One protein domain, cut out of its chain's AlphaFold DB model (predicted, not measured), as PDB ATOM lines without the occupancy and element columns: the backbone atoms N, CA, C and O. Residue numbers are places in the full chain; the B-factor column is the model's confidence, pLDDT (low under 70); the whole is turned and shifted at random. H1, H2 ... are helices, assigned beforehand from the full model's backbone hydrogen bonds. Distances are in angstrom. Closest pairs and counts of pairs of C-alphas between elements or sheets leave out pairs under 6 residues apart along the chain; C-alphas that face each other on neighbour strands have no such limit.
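This is residues 851 to 882 and 919 to 947 of the 947 residues of an uncharacterized protein of Tigriopus californicus (UniProt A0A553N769). A long helix, H1, sticks out with residues 851 to 867 from a small compact head, where its far end packs on the helical hairpin of H2 and H3. The 61 printed residues, with three named helices in the order H1, H2, H3 and no named strand, are all helix in class. The whole is loose, radius of gyration of the C-alphas 15.0 A, and spans 54 by 19 by 13 A, its length made by H1's free arm.

H1, residues 851 to 879, begins at C-alpha (222.165, 289.302, 178.752) and is 41.6 A long. H2 is residues 919 to 930, 16.0 A. H3, residues 933 to 946, 19.8 A, ends at C-alpha (209.947, 280.267, 129.070).

The helices form an up-and-down bundle, each running against the one before. H1 touches H2 with residues 875 to 879 alone, closest C-alphas Gly 879 and Pro 920, 4.3 A, at a shallow tilt of 30 degrees. H2 and H3 touch, closest C-alphas Gly 927 and Arg 936, 4.2 A. In H1, H2 and H3 every O i to N i+4 pair is within hydrogen-bond range.

Residues 883 to 918 are not printed; C-alphas 882 and 919 are 11.6 A apart. The link from H2 to H3 is tight. pLDDT is under 70 at residues 851 to 856, 873 to 874 and 876 to 880.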
ATOM      1  N   LEU A 851     223.111 288.426 179.447       55.56
ATOM      2  CA  LEU A 851     222.165 289.302 178.752       55.56
ATOM      3  C   LEU A 851     222.785 289.917 177.484       55.56
ATOM      4  O   LEU A 851     222.183 289.827 176.416       55.56
ATOM      5  N   GLU A 852     224.009 290.439 177.570       55.81
ATOM      6  CA  GLU A 852     224.756 291.014 176.440       55.81
ATOM      7  C   GLU A 852     224.955 289.991 175.307       55.81
ATOM      8  O   GLU A 852     224.653 290.268 174.143       55.81
ATOM      9  N   ASN A 853     225.322 288.748 175.648       59.06
ATOM     10  CA  ASN A 853     225.379 287.643 174.686       59.06
ATOM     11  C   ASN A 853     224.015 287.336 174.035       59.06
ATOM     12  O   ASN A 853     223.958 287.023 172.845       59.06
ATOM     13  N   ARG A 854     222.896 287.440 174.770       67.69
ATOM     14  CA  ARG A 854     221.550 287.252 174.191       67.69
ATOM     15  C   ARG A 854     221.172 288.385 173.235       67.69
ATOM     16  O   ARG A 854     220.603 288.091 172.185       67.69
ATOM     17  N   ILE A 855     221.525 289.633 173.549       67.88
ATOM     18  CA  ILE A 855     221.282 290.798 172.682       67.88
ATOM     19  C   ILE A 855     222.136 290.710 171.408       67.88
ATOM     20  O   ILE A 855     221.607 290.858 170.307       67.88
ATOM     21  N   SER A 856     223.422 290.362 171.526       64.75
ATOM     22  CA  SER A 856     224.310 290.130 170.375       64.75
ATOM     23  C   SER A 856     223.788 289.011 169.460       64.75
ATOM     24  O   SER A 856     223.661 289.192 168.246       64.75
ATOM     25  N   ASN A 857     223.369 287.878 170.034       72.31
ATOM     26  CA  ASN A 857     222.757 286.780 169.277       72.31
ATOM     27  C   ASN A 857     221.434 287.188 168.603       72.31
ATOM     28  O   ASN A 857     221.162 286.769 167.477       72.31
ATOM     29  N   PHE A 858     220.625 288.031 169.250       77.38
ATOM     30  CA  PHE A 858     219.396 288.574 168.670       77.38
ATOM     31  C   PHE A 858     219.684 289.520 167.493       77.38
ATOM     32  O   PHE A 858     219.099 289.349 166.422       77.38
ATOM     33  N   TYR A 859     220.644 290.439 167.637       72.62
ATOM     34  CA  TYR A 859     221.077 291.335 166.559       72.62
ATOM     35  C   TYR A 859     221.628 290.557 165.355       72.62
ATOM     36  O   TYR A 859     221.221 290.795 164.217       72.62
ATOM     37  N   ASN A 860     222.483 289.559 165.599       71.12
ATOM     38  CA  ASN A 860     223.010 288.683 164.550       71.12
ATOM     39  C   ASN A 860     221.900 287.864 163.865       71.12
ATOM     40  O   ASN A 860     221.938 287.681 162.645       71.12
ATOM     41  N   SER A 861     220.871 287.437 164.606       80.38
ATOM     42  CA  SER A 861     219.685 286.766 164.054       80.38
ATOM     43  C   SER A 861     218.855 287.697 163.159       80.38
ATOM     44  O   SER A 861     218.511 287.316 162.037       80.38
ATOM     45  N   ILE A 862     218.598 288.941 163.592       78.69
ATOM     46  CA  ILE A 862     217.914 289.956 162.770       78.69
ATOM     47  C   ILE A 862     218.718 290.243 161.503       78.69
ATOM     48  O   ILE A 862     218.174 290.125 160.409       78.69
ATOM     49  N   ARG A 863     220.014 290.555 161.632       73.50
ATOM     50  CA  ARG A 863     220.895 290.856 160.495       73.50
ATOM     51  C   ARG A 863     220.913 289.714 159.477       73.50
ATOM     52  O   ARG A 863     220.786 289.966 158.283       73.50
ATOM     53  N   SER A 864     220.998 288.468 159.942       75.00
ATOM     54  CA  SER A 864     220.959 287.282 159.074       75.00
ATOM     55  C   SER A 864     219.622 287.148 158.341       75.00
ATOM     56  O   SER A 864     219.604 286.900 157.137       75.00
ATOM     57  N   ARG A 865     218.492 287.364 159.030       79.38
ATOM     58  CA  ARG A 865     217.154 287.343 158.408       79.38
ATOM     59  C   ARG A 865     216.967 288.463 157.386       79.38
ATOM     60  O   ARG A 865     216.347 288.226 156.355       79.38
ATOM     61  N   LEU A 866     217.509 289.649 157.656       72.88
ATOM     62  CA  LEU A 866     217.415 290.815 156.776       72.88
ATOM     63  C   LEU A 866     218.235 290.599 155.493       72.88
ATOM     64  O   LEU A 866     217.707 290.796 154.404       72.88
ATOM     65  N   LEU A 867     219.455 290.059 155.609       73.06
ATOM     66  CA  LEU A 867     220.274 289.647 154.459       73.06
ATOM     67  C   LEU A 867     219.599 288.546 153.624       73.06
ATOM     68  O   LEU A 867     219.596 288.618 152.398       73.06
ATOM     69  N   VAL A 868     218.984 287.541 154.259       78.50
ATOM     70  CA  VAL A 868     218.220 286.513 153.526       78.50
ATOM     71  C   VAL A 868     216.999 287.125 152.831       78.50
ATOM     72  O   VAL A 868     216.731 286.775 151.686       78.50
ATOM     73  N   ALA A 869     216.285 288.057 153.467       72.75
ATOM     74  CA  ALA A 869     215.155 288.752 152.850       72.75
ATOM     75  C   ALA A 869     215.582 289.610 151.642       72.75
ATOM     76  O   ALA A 869     214.896 289.594 150.621       72.75
ATOM     77  N   GLU A 870     216.728 290.293 151.719       73.81
ATOM     78  CA  GLU A 870     217.334 291.038 150.606       73.81
ATOM     79  C   GLU A 870     217.684 290.101 149.434       73.81
ATOM     80  O   GLU A 870     217.263 290.334 148.299       73.81
ATOM     81  N   VAL A 871     218.363 288.979 149.702       76.00
ATOM     82  CA  VAL A 871     218.706 287.979 148.671       76.00
ATOM     83  C   VAL A 871     217.452 287.342 148.055       76.00
ATOM     84  O   VAL A 871     217.375 287.203 146.835       76.00
ATOM     85  N   VAL A 872     216.437 287.008 148.862       74.75
ATOM     86  CA  VAL A 872     215.140 286.511 148.365       74.75
ATOM     87  C   VAL A 872     214.445 287.558 147.494       74.75
ATOM     88  O   VAL A 872     213.919 287.199 146.441       74.75
ATOM     89  N   SER A 873     214.481 288.838 147.878       67.44
ATOM     90  CA  SER A 873     213.949 289.941 147.067       67.44
ATOM     91  C   SER A 873     214.629 289.989 145.695       67.44
ATOM     92  O   SER A 873     213.943 289.963 144.675       67.44
ATOM     93  N   ARG A 874     215.969 289.930 145.653       65.12
ATOM     94  CA  ARG A 874     216.772 289.939 144.412       65.12
ATOM     95  C   ARG A 874     216.598 288.704 143.526       65.12
ATOM     96  O   ARG A 874     216.724 288.805 142.308       65.12
ATOM     97  N   ILE A 875     216.299 287.543 144.101       70.25
ATOM     98  CA  ILE A 875     216.017 286.327 143.320       70.25
ATOM     99  C   ILE A 875     214.584 286.353 142.787       70.25
ATOM    100  O   ILE A 875     214.358 286.045 141.617       70.25
ATOM    101  N   LYS A 876     213.618 286.786 143.602       68.31
ATOM    102  CA  LYS A 876     212.226 286.960 143.173       68.31
ATOM    103  C   LYS A 876     212.117 287.988 142.043       68.31
ATOM    104  O   LYS A 876     211.510 287.697 141.023       68.31
ATOM    105  N   ALA A 877     212.814 289.111 142.193       64.25
ATOM    106  CA  ALA A 877     213.041 290.134 141.179       64.25
ATOM    107  C   ALA A 877     213.471 289.581 139.809       64.25
ATOM    108  O   ALA A 877     212.901 289.956 138.786       64.25
ATOM    109  N   GLY A 878     214.466 288.687 139.789       62.03
ATOM    110  CA  GLY A 878     214.943 288.038 138.563       62.03
ATOM    111  C   GLY A 878     214.027 286.922 138.047       62.03
ATOM    112  O   GLY A 878     214.081 286.588 136.867       62.03
ATOM    113  N   GLY A 879     213.190 286.342 138.912       60.38
ATOM    114  CA  GLY A 879     212.214 285.306 138.568       60.38
ATOM    115  C   GLY A 879     210.807 285.820 138.232       60.38
ATOM    116  O   GLY A 879     209.956 285.010 137.860       60.38
ATOM    117  N   ASP A 880     210.521 287.117 138.376       69.75
ATOM    118  CA  ASP A 880     209.216 287.715 138.073       69.75
ATOM    119  C   ASP A 880     209.014 287.866 136.550       69.75
ATOM    120  O   ASP A 880     209.819 288.474 135.840       69.75
ATOM    121  N   PHE A 881     207.902 287.323 136.039       71.88
ATOM    122  CA  PHE A 881     207.577 287.295 134.609       71.88
ATOM    123  C   PHE A 881     207.070 288.664 134.124       71.88
ATOM    124  O   PHE A 881     205.869 288.918 134.016       71.88
ATOM    125  N   ASN A 882     208.013 289.571 133.882       75.75
ATOM    126  CA  ASN A 882     207.766 290.941 133.437       75.75
ATOM    127  C   ASN A 882     207.793 291.070 131.904       75.75
ATOM    128  O   ASN A 882     208.394 290.251 131.208       75.75
ATOM    129  N   GLY A 919     217.155 283.427 136.013       78.06
ATOM    130  CA  GLY A 919     216.307 283.996 137.068       78.06
ATOM    131  C   GLY A 919     215.237 283.023 137.594       78.06
ATOM    132  O   GLY A 919     215.247 282.706 138.789       78.06
ATOM    133  N   PRO A 920     214.340 282.501 136.734       82.56
ATOM    134  CA  PRO A 920     213.379 281.456 137.097       82.56
ATOM    135  C   PRO A 920     214.023 280.200 137.703       82.56
ATOM    136  O   PRO A 920     213.555 279.737 138.746       82.56
ATOM    137  N   ILE A 921     215.138 279.726 137.129       83.44
ATOM    138  CA  ILE A 921     215.899 278.562 137.622       83.44
ATOM    139  C   ILE A 921     216.396 278.810 139.056       83.44
ATOM    140  O   ILE A 921     216.142 278.011 139.963       83.44
ATOM    141  N   LEU A 922     217.050 279.953 139.302       81.12
ATOM    142  CA  LEU A 922     217.504 280.354 140.639       81.12
ATOM    143  C   LEU A 922     216.335 280.490 141.622       81.12
ATOM    144  O   LEU A 922     216.455 280.053 142.763       81.12
ATOM    145  N   SER A 923     215.191 281.022 141.190       83.25
ATOM    146  CA  SER A 923     213.973 281.110 142.008       83.25
ATOM    147  C   SER A 923     213.424 279.724 142.396       83.25
ATOM    148  O   SER A 923     213.083 279.489 143.562       83.25
ATOM    149  N   GLY A 924     213.429 278.763 141.466       84.75
ATOM    150  CA  GLY A 924     213.057 277.366 141.715       84.75
ATOM    151  C   GLY A 924     213.996 276.657 142.701       84.75
ATOM    152  O   GLY A 924     213.543 276.061 143.687       84.75
ATOM    153  N   ILE A 925     215.309 276.763 142.480       86.69
ATOM    154  CA  ILE A 925     216.338 276.155 143.339       86.69
ATOM    155  C   ILE A 925     216.325 276.797 144.734       86.69
ATOM    156  O   ILE A 925     216.201 276.101 145.742       86.69
ATOM    157  N   PHE A 926     216.389 278.125 144.818       85.88
ATOM    158  CA  PHE A 926     216.495 278.845 146.089       85.88
ATOM    159  C   PHE A 926     215.200 278.770 146.908       85.88
ATOM    160  O   PHE A 926     215.248 278.566 148.124       85.88
ATOM    161  N   GLY A 927     214.033 278.805 146.252       85.00
ATOM    162  CA  GLY A 927     212.748 278.508 146.888       85.00
ATOM    163  C   GLY A 927     212.681 277.084 147.455       85.00
ATOM    164  O   GLY A 927     212.075 276.864 148.505       85.00
ATOM    165  N   SER A 928     213.357 276.117 146.824       86.62
ATOM    166  CA  SER A 928     213.490 274.755 147.360       86.62
ATOM    167  C   SER A 928     214.400 274.700 148.592       86.62
ATOM    168  O   SER A 928     214.026 274.068 149.581       86.62
ATOM    169  N   VAL A 929     215.539 275.406 148.573       88.75
ATOM    170  CA  VAL A 929     216.485 275.497 149.707       88.75
ATOM    171  C   VAL A 929     215.842 276.163 150.929       88.75
ATOM    172  O   VAL A 929     215.910 275.623 152.032       88.75
ATOM    173  N   ILE A 930     215.157 277.294 150.741       87.12
ATOM    174  CA  ILE A 930     214.484 278.046 151.819       87.12
ATOM    175  C   ILE A 930     213.147 277.403 152.240       87.12
ATOM    176  O   ILE A 930     212.577 277.755 153.273       87.12
ATOM    177  N   ARG A 931     212.656 276.411 151.482       86.88
ATOM    178  CA  ARG A 931     211.328 275.782 151.629       86.88
ATOM    179  C   ARG A 931     210.150 276.748 151.411       86.88
ATOM    180  O   ARG A 931     209.022 276.431 151.795       86.88
ATOM    181  N   ASP A 932     210.371 277.878 150.734       87.31
ATOM    182  CA  ASP A 932     209.288 278.753 150.281       87.31
ATOM    183  C   ASP A 932     208.582 278.131 149.065       87.31
ATOM    184  O   ASP A 932     209.026 278.218 147.916       87.31
ATOM    185  N   ARG A 933     207.429 277.508 149.333       85.69
ATOM    186  CA  ARG A 933     206.578 276.900 148.300       85.69
ATOM    187  C   ARG A 933     206.065 277.913 147.271       85.69
ATOM    188  O   ARG A 933     205.808 277.497 146.146       85.69
ATOM    189  N   LYS A 934     205.886 279.195 147.622       85.88
ATOM    190  CA  LYS A 934     205.416 280.216 146.672       85.88
ATOM    191  C   LYS A 934     206.525 280.554 145.684       85.88
ATOM    192  O   LYS A 934     206.302 280.401 144.485       85.88
ATOM    193  N   LEU A 935     207.710 280.915 146.183       82.69
ATOM    194  CA  LEU A 935     208.870 281.249 145.349       82.69
ATOM    195  C   LEU A 935     209.254 280.079 144.432       82.69
ATOM    196  O   LEU A 935     209.372 280.256 143.223       82.69
ATOM    197  N   ARG A 936     209.324 278.858 144.981       85.69
ATOM    198  CA  ARG A 936     209.637 277.650 144.206       85.69
ATOM    199  C   ARG A 936     208.626 277.383 143.091       85.69
ATOM    200  O   ARG A 936     209.016 277.162 141.949       85.69
ATOM    201  N   ASN A 937     207.332 277.368 143.418       85.56
ATOM    202  CA  ASN A 937     206.294 277.072 142.429       85.56
ATOM    203  C   ASN A 937     206.198 278.183 141.368       85.56
ATOM    204  O   ASN A 937     205.867 277.895 140.223       85.56
ATOM    205  N   GLN A 938     206.504 279.432 141.737       84.25
ATOM    206  CA  GLN A 938     206.603 280.551 140.807       84.25
ATOM    207  C   GLN A 938     207.803 280.393 139.857       84.25
ATOM    208  O   GLN A 938     207.612 280.508 138.652       84.25
ATOM    209  N   GLY A 939     208.995 280.069 140.373       83.81
ATOM    210  CA  GLY A 939     210.189 279.805 139.560       83.81
ATOM    211  C   GLY A 939     209.955 278.700 138.530       83.81
ATOM    212  O   GLY A 939     210.054 278.958 137.336       83.81
ATOM    213  N   ILE A 940     209.505 277.521 138.981       85.19
ATOM    214  CA  ILE A 940     209.214 276.369 138.107       85.19
ATOM    215  C   ILE A 940     208.140 276.709 137.061       85.19
ATOM    216  O   ILE A 940     208.284 276.365 135.891       85.19
ATOM    217  N   LYS A 941     207.059 277.401 137.450       85.62
ATOM    218  CA  LYS A 941     206.013 277.806 136.498       85.62
ATOM    219  C   LYS A 941     206.562 278.763 135.437       85.62
ATOM    220  O   LYS A 941     206.224 278.618 134.268       85.62
ATOM    221  N   ASN A 942     207.366 279.741 135.841       83.88
ATOM    222  CA  ASN A 942     207.902 280.746 134.929       83.88
ATOM    223  C   ASN A 942     208.969 280.139 134.005       83.88
ATOM    224  O   ASN A 942     209.006 280.493 132.833       83.88
ATOM    225  N   GLU A 943     209.755 279.175 134.488       85.06
ATOM    226  CA  GLU A 943     210.678 278.371 133.679       85.06
ATOM    227  C   GLU A 943     209.925 277.559 132.611       85.06
ATOM    228  O   GLU A 943     210.225 277.701 131.432       85.06
ATOM    229  N   ILE A 944     208.865 276.830 132.983       84.88
ATOM    230  CA  ILE A 944     208.017 276.064 132.041       84.88
ATOM    231  C   ILE A 944     207.317 276.959 130.999       84.88
ATOM    232  O   ILE A 944     207.022 276.494 129.908       84.88
ATOM    233  N   ILE A 945     207.030 278.225 131.317       81.69
ATOM    234  CA  ILE A 945     206.459 279.199 130.362       81.69
ATOM    235  C   ILE A 945     207.538 279.803 129.440       81.69
ATOM    236  O   ILE A 945     207.205 280.391 128.413       81.69
ATOM    237  N   SER A 946     208.815 279.697 129.816       78.62
ATOM    238  CA  SER A 946     209.947 280.267 129.070       78.62
ATOM    239  C   SER A 946     210.625 279.274 128.119       78.62
ATOM    240  O   SER A 946     211.406 279.706 127.272       78.62
ATOM    241  N   ILE A 947     210.362 277.975 128.299       77.94
ATOM    242  CA  ILE A 947     210.770 276.865 127.422       77.94
ATOM    243  C   ILE A 947     209.703 276.672 126.338       77.94
ATOM    244  O   ILE A 947     210.105 276.554 125.160       77.94
TER     245      ILE A 947